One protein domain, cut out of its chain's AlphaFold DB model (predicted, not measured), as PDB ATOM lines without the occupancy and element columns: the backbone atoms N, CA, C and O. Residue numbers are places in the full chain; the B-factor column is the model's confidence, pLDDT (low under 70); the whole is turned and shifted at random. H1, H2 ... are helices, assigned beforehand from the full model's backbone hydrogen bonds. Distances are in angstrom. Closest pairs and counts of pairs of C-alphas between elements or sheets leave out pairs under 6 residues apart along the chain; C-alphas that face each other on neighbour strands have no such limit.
ATOM      1  N   GLU A   6      34.596   9.516  41.468       78.75
ATOM      2  CA  GLU A   6      35.906  10.097  41.156       78.75
ATOM      3  C   GLU A   6      36.649   9.366  40.025       78.75
ATOM      4  O   GLU A   6      37.300  10.017  39.209       78.75
ATOM      5  N   GLU A   7      36.480   8.047  39.891       84.06
ATOM      6  CA  GLU A   7      37.064   7.245  38.802       84.06
ATOM      7  C   GLU A   7      36.373   7.494  37.450       84.06
ATOM      8  O   GLU A   7      36.929   7.177  36.396       84.06
ATOM      9  N   ARG A   8      35.179   8.108  37.456       89.88
ATOM     10  CA  ARG A   8      34.454   8.542  36.247       89.88
ATOM     11  C   ARG A   8      34.781   9.971  35.831       89.88
ATOM     12  O   ARG A   8      34.328  10.409  34.780       89.88
ATOM     13  N   ILE A   9      35.577  10.704  36.607       93.31
ATOM     14  CA  ILE A   9      35.951  12.083  36.287       93.31
ATOM     15  C   ILE A   9      37.329  12.116  35.632       93.31
ATOM     16  O   ILE A   9      38.317  11.624  36.170       93.31
ATOM     17  N   CYS A  10      37.414  12.751  34.465       94.62
ATOM     18  CA  CYS A  10      38.664  12.988  33.766       94.62
ATOM     19  C   CYS A  10      39.592  13.842  34.642       94.62
ATOM     20  O   CYS A  10      39.242  14.980  34.976       94.62
ATOM     21  N   PRO A  11      40.800  13.359  34.973       94.12
ATOM     22  CA  PRO A  11      41.697  14.072  35.872       94.12
ATOM     23  C   PRO A  11      42.286  15.353  35.264       94.12
ATOM     24  O   PRO A  11      42.815  16.173  36.007       94.12
ATOM     25  N   LEU A  12      42.183  15.540  33.941       93.69
ATOM     26  CA  LEU A  12      42.717  16.709  33.236       93.69
ATOM     27  C   LEU A  12      41.702  17.852  33.093       93.69
ATOM     28  O   LEU A  12      42.089  19.015  33.134       93.69
ATOM     29  N   CYS A  13      40.415  17.545  32.901       94.56
ATOM     30  CA  CYS A  13      39.385  18.565  32.653       94.56
ATOM     31  C   CYS A  13      38.239  18.585  33.671       94.56
ATOM     32  O   CYS A  13      37.396  19.476  33.606       94.56
ATOM     33  N   GLY A  14      38.167  17.613  34.583       93.25
ATOM     34  CA  GLY A  14      37.109  17.531  35.592       93.25
ATOM     35  C   GLY A  14      35.720  17.161  35.051       93.25
ATOM     36  O   GLY A  14      34.755  17.205  35.805       93.25
ATOM     37  N   GLN A  15      35.597  16.820  33.766       94.12
ATOM     38  CA  GLN A  15      34.355  16.334  33.147       94.12
ATOM     39  C   GLN A  15      34.277  14.803  33.189       94.12
ATOM     40  O   GLN A  15      35.276  14.149  33.475       94.12
ATOM     41  N   ASP A  16      33.124  14.221  32.858       93.38
ATOM     42  CA  ASP A  16      32.972  12.765  32.760       93.38
ATOM     43  C   ASP A  16      33.946  12.163  31.725       93.38
ATOM     44  O   ASP A  16      34.070  12.646  30.592       93.38
ATOM     45  N   ASN A  17      34.673  11.115  32.114       93.06
ATOM     46  CA  ASN A  17      35.665  10.468  31.259       93.06
ATOM     47  C   ASN A  17      35.072   9.506  30.225       93.06
ATOM     48  O   ASN A  17      35.794   9.079  29.320       93.06
ATOM     49  N   ASN A  18      33.772   9.206  30.328       89.69
ATOM     50  CA  ASN A  18      33.026   8.270  29.497       89.69
ATOM     51  C   ASN A  18      33.707   6.895  29.384       89.69
ATOM     52  O   ASN A  18      33.603   6.212  28.361       89.69
ATOM     53  N   CYS A  19      34.437   6.481  30.425       89.50
ATOM     54  CA  CYS A  19      35.071   5.173  30.451       89.50
ATOM     55  C   CYS A  19      34.038   4.081  30.746       89.50
ATOM     56  O   CYS A  19      33.406   4.064  31.806       89.50
ATOM     57  N   GLN A  20      33.907   3.123  29.825       87.38
ATOM     58  CA  GLN A  20      32.975   1.999  29.965       87.38
ATOM     59  C   GLN A  20      33.507   0.868  30.864       87.38
ATOM     60  O   GLN A  20      32.750  -0.032  31.213       87.38
ATOM     61  N   HIS A  21      34.785   0.914  31.266       84.62
ATOM     62  CA  HIS A  21      35.441  -0.108  32.102       84.62
ATOM     63  C   HIS A  21      35.277  -1.548  31.579       84.62
ATOM     64  O   HIS A  21      35.228  -2.512  32.340       84.62
ATOM     65  N   ASN A  22      35.196  -1.688  30.259       86.62
ATOM     66  CA  ASN A  22      35.091  -2.945  29.538       86.62
ATOM     67  C   ASN A  22      35.906  -2.856  28.235       86.62
ATOM     68  O   ASN A  22      36.521  -1.826  27.938       86.62
ATOM     69  N   ALA A  23      35.901  -3.940  27.459       86.94
ATOM     70  CA  ALA A  23      36.594  -4.009  26.174       86.94
ATOM     71  C   ALA A  23      36.014  -3.062  25.101       86.94
ATOM     72  O   ALA A  23      36.699  -2.778  24.124       86.94
ATOM     73  N   ASP A  24      34.798  -2.542  25.297       88.06
ATOM     74  CA  ASP A  24      34.113  -1.639  24.363       88.06
ATOM     75  C   ASP A  24      34.435  -0.156  24.615       88.06
ATOM     76  O   ASP A  24      33.918   0.737  23.935       88.06
ATOM     77  N   CYS A  25      35.282   0.148  25.603       90.50
ATOM     78  CA  CYS A  25      35.700   1.517  25.858       90.50
ATOM     79  C   CYS A  25      36.548   2.050  24.694       90.50
ATOM     80  O   CYS A  25      37.439   1.376  24.188       90.50
ATOM     81  N   TRP A  26      36.334   3.310  24.314       89.94
ATOM     82  CA  TRP A  26      37.036   3.955  23.196       89.94
ATOM     83  C   TRP A  26      38.567   3.989  23.355       89.94
ATOM     84  O   TRP A  26      39.275   4.155  22.366       89.94
ATOM     85  N   CYS A  27      39.073   3.895  24.591       89.31
ATOM     86  CA  CYS A  27      40.505   3.893  24.875       89.31
ATOM     87  C   CYS A  27      41.147   2.501  24.735       89.31
ATOM     88  O   CYS A  27      42.365   2.370  24.841       89.31
ATOM     89  N   VAL A  28      40.355   1.452  24.512       90.19
ATOM     90  CA  VAL A  28      40.880   0.107  24.278       90.19
ATOM     91  C   VAL A  28      41.565   0.081  22.916       90.19
ATOM     92  O   VAL A  28      40.974   0.434  21.899       90.19
ATOM     93  N   GLY A  29      42.834  -0.329  22.897       87.38
ATOM     94  CA  GLY A  29      43.617  -0.458  21.665       87.38
ATOM     95  C   GLY A  29      44.243   0.838  21.143       87.38
ATOM     96  O   GLY A  29      44.854   0.806  20.077       87.38
ATOM     97  N   ILE A  30      44.144   1.955  21.873       88.69
ATOM     98  CA  ILE A  30      44.906   3.171  21.555       88.69
ATOM     99  C   ILE A  30      46.109   3.311  22.485       88.69
ATOM    100  O   ILE A  30      46.055   2.968  23.666       88.69
ATOM    101  N   GLU A  31      47.191   3.876  21.963       89.31
ATOM    102  CA  GLU A  31      48.323   4.284  22.784       89.31
ATOM    103  C   GLU A  31      48.092   5.715  23.276       89.31
ATOM    104  O   GLU A  31      48.011   6.650  22.479       89.31
ATOM    105  N   ILE A  32      47.960   5.894  24.595       90.38
ATOM    106  CA  ILE A  32      47.939   7.229  25.200       90.38
ATOM    107  C   ILE A  32      49.394   7.658  25.433       90.38
ATOM    108  O   ILE A  32      50.102   6.989  26.193       90.38
ATOM    109  N   PRO A  33      49.857   8.768  24.829       91.75
ATOM    110  CA  PRO A  33      51.233   9.211  24.989       91.75
ATOM    111  C   PRO A  33      51.617   9.477  26.446       91.75
ATOM    112  O   PRO A  33      50.852  10.074  27.210       91.75
ATOM    113  N   LYS A  34      52.854   9.110  26.808       91.62
ATOM    114  CA  LYS A  34      53.384   9.267  28.174       91.62
ATOM    115  C   LYS A  34      53.264  10.695  28.704       91.62
ATOM    116  O   LYS A  34      52.833  10.860  29.839       91.62
ATOM    117  N   TYR A  35      53.527  11.704  27.875       92.44
ATOM    118  CA  TYR A  35      53.444  13.104  28.302       92.44
ATOM    119  C   TYR A  35      52.036  13.505  28.775       92.44
ATOM    120  O   TYR A  35      51.906  14.359  29.643       92.44
ATOM    121  N   ILE A  36      50.973  12.874  28.258       93.06
ATOM    122  CA  ILE A  36      49.594  13.110  28.716       93.06
ATOM    123  C   ILE A  36      49.359  12.422  30.065       93.06
ATOM    124  O   ILE A  36      48.710  12.983  30.944       93.06
ATOM    125  N   ILE A  37      49.915  11.222  30.254       91.50
ATOM    126  CA  ILE A  37      49.870  10.507  31.539       91.50
ATOM    127  C   ILE A  37      50.625  11.284  32.624       91.50
ATOM    128  O   ILE A  37      50.195  11.323  33.778       91.50
ATOM    129  N   GLU A  38      51.725  11.938  32.259       92.94
ATOM    130  CA  GLU A  38      52.520  12.769  33.164       92.94
ATOM    131  C   GLU A  38      51.781  14.034  33.619       92.94
ATOM    132  O   GLU A  38      52.017  14.494  34.732       92.94
ATOM    133  N   MET A  39      50.823  14.541  32.829       92.56
ATOM    134  CA  MET A  39      49.936  15.644  33.237       92.56
ATOM    135  C   MET A  39      48.898  15.230  34.290       92.56
ATOM    136  O   MET A  39      48.289  16.095  34.919       92.56
ATOM    137  N   ILE A  40      48.658  13.927  34.481       92.69
ATOM    138  CA  ILE A  40      47.706  13.443  35.484       92.69
ATOM    139  C   ILE A  40      48.306  13.647  36.887       92.69
ATOM    140  O   ILE A  40      49.424  13.165  37.124       92.69
ATOM    141  N   PRO A  41      47.556  14.261  37.828       91.31
ATOM    142  CA  PRO A  41      47.929  14.325  39.239       91.31
ATOM    143  C   PRO A  41      48.252  12.942  39.817       91.31
ATOM    144  O   PRO A  41      47.556  11.964  39.529       91.31
ATOM    145  N   GLU A  42      49.294  12.842  40.645       90.81
ATOM    146  CA  GLU A  42      49.761  11.556  41.187       90.81
ATOM    147  C   GLU A  42      48.672  10.797  41.955       90.81
ATOM    148  O   GLU A  42      48.577   9.576  41.847       90.81
ATOM    149  N   ASP A  43      47.790  11.507  42.660       89.25
ATOM    150  CA  ASP A  43      46.686  10.924  43.423       89.25
ATOM    151  C   ASP A  43      45.606  10.278  42.541       89.25
ATOM    152  O   ASP A  43      44.879   9.408  43.029       89.25
ATOM    153  N   LYS A  44      45.534  10.653  41.255       90.50
ATOM    154  CA  LYS A  44      44.553  10.160  40.269       90.50
ATOM    155  C   LYS A  44      45.151   9.225  39.223       90.50
ATOM    156  O   LYS A  44      44.409   8.553  38.500       90.50
ATOM    157  N   ARG A  45      46.481   9.166  39.120       90.12
ATOM    158  CA  ARG A  45      47.182   8.324  38.147       90.12
ATOM    159  C   ARG A  45      46.897   6.847  38.427       90.12
ATOM    160  O   ARG A  45      47.063   6.373  39.544       90.12
ATOM    161  N   GLY A  46      46.432   6.128  37.406       86.81
ATOM    162  CA  GLY A  46      46.031   4.722  37.529       86.81
ATOM    163  C   GLY A  46      44.701   4.485  38.258       86.81
ATOM    164  O   GLY A  46      44.317   3.332  38.406       86.81
ATOM    165  N   LYS A  47      44.000   5.546  38.686       88.88
ATOM    166  CA  LYS A  47      42.673   5.463  39.319       88.88
ATOM    167  C   LYS A  47      41.568   5.982  38.404       88.88
ATOM    168  O   LYS A  47      40.542   5.340  38.257       88.88
ATOM    169  N   ALA A  48      41.790   7.117  37.743       91.25
ATOM    170  CA  ALA A  48      40.813   7.714  36.835       91.25
ATOM    171  C   ALA A  48      41.302   7.695  35.381       91.25
ATOM    172  O   ALA A  48      42.463   7.998  35.094       91.25
ATOM    173  N   CYS A  49      40.404   7.382  34.443       92.19
ATOM    174  CA  CYS A  49      40.708   7.444  33.015       92.19
ATOM    175  C   CYS A  49      40.670   8.889  32.491       92.19
ATOM    176  O   CYS A  49      39.842   9.699  32.914       92.19
ATOM    177  N   ILE A  50      41.537   9.203  31.525       93.81
ATOM    178  CA  ILE A  50      41.472  10.443  30.735       93.81
ATOM    179  C   ILE A  50      40.311  10.326  29.740       93.81
ATOM    180  O   ILE A  50      40.074   9.234  29.239       93.81
ATOM    181  N   CYS A  51      39.600  11.414  29.432       94.75
ATOM    182  CA  CYS A  51      38.544  11.417  28.413       94.75
ATOM    183  C   CYS A  51      39.099  11.546  26.983       94.75
ATOM    184  O   CYS A  51      40.171  12.119  26.768       94.75
ATOM    185  N   LYS A  52      38.322  11.094  25.988       92.75
ATOM    186  CA  LYS A  52      38.698  11.163  24.565       92.75
ATOM    187  C   LYS A  52      39.069  12.579  24.133       92.75
ATOM    188  O   LYS A  52      40.127  12.783  23.549       92.75
ATOM    189  N   SER A  53      38.251  13.559  24.511       93.44
ATOM    190  CA  SER A  53      38.462  14.964  24.160       93.44
ATOM    191  C   SER A  53      39.794  15.509  24.681       93.44
ATOM    192  O   SER A  53      40.435  16.306  24.004       93.44
ATOM    193  N   CYS A  54      40.230  15.088  25.874       94.62
ATOM    194  CA  CYS A  54      41.522  15.490  26.426       94.62
ATOM    195  C   CYS A  54      42.680  14.838  25.675       94.62
ATOM    196  O   CYS A  54      43.636  15.535  25.352       94.62
ATOM    197  N   VAL A  55      42.584  13.540  25.366       93.12
ATOM    198  CA  VAL A  55      43.603  12.874  24.543       93.12
ATOM    199  C   VAL A  55      43.720  13.591  23.200       93.12
ATOM    200  O   VAL A  55      44.788  14.102  22.894       93.12
ATOM    201  N   GLU A  56      42.615  13.768  22.473       92.12
ATOM    202  CA  GLU A  56      42.603  14.437  21.164       92.12
ATOM    203  C   GLU A  56      43.126  15.880  21.216       92.12
ATOM    204  O   GLU A  56      43.821  16.320  20.298       92.12
ATOM    205  N   LYS A  57      42.812  16.625  22.284       93.00
ATOM    206  CA  LYS A  57      43.295  17.999  22.491       93.00
ATOM    207  C   LYS A  57      44.807  18.055  22.690       93.00
ATOM    208  O   LYS A  57      45.432  18.991  22.207       93.00
ATOM    209  N   HIS A  58      45.377  17.094  23.411       91.06
ATOM    210  CA  HIS A  58      46.803  17.071  23.724       91.06
ATOM    211  C   HIS A  58      47.643  16.323  22.681       91.06
ATOM    212  O   HIS A  58      48.858  16.491  22.679       91.06
ATOM    213  N   THR A  59      47.038  15.513  21.804       87.19
ATOM    214  CA  THR A  59      47.719  14.836  20.683       87.19
ATOM    215  C   THR A  59      47.709  15.622  19.378       87.19
ATOM    216  O   THR A  59      48.424  15.251  18.449       87.19
ATOM    217  N   ARG A  60      46.881  16.665  19.256       76.38
ATOM    218  CA  ARG A  60      46.907  17.532  18.073       76.38
ATOM    219  C   ARG A  60      48.125  18.472  18.127       76.38
ATOM    220  O   ARG A  60      48.383  19.014  19.201       76.38
TER     221      ARG A  60
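Overview. This is residues 6 to 60 of the 61 residues of the protein "Cysteine-rich CWC family protein" of Tissierellia bacterium (UniProt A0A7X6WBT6). This is a small fold of loops with little regular structure: a long winding stretch, residues 6 to 33, leads to the short helix H1, and a second loop, residues 39 to 51, runs out and back through the middle to helix H2, which lies near H1. The printed part has 55 residues with two named helices, H1 then H2, and no named strand; the class is all helix, though the helices hold only 13 residues. It is compact, with a radius of gyration of the C-alphas of 10.3 A and spans of 26 by 25 by 17 A.

Along the chain. The printed part begins at C-alpha 6, (35.906, 10.097, 41.156). H1 is residues 34 to 38, 6.2 A long, from C-alpha 34 at (53.384, 9.267, 28.174). H2 is residues 52 to 59, 10.5 A long, ending at C-alpha 59, (47.719, 14.836, 20.683).

Arrangement. H1 and H2 are close but not clearly touching; their closest C-alphas, of Ile 36 and His 58, are 7.0 A apart. In both helices every O i to N i+4 pair is within hydrogen-bond range.

Size, cuts and confidence. The C-alphas farthest apart, of Glu 6 and Arg 60, are 26.6 A apart. The printed part has no cut. The link from H1 to H2 is long, 13 residues. The mean pLDDT of the printed part is 90.5, and no printed residue is under 70.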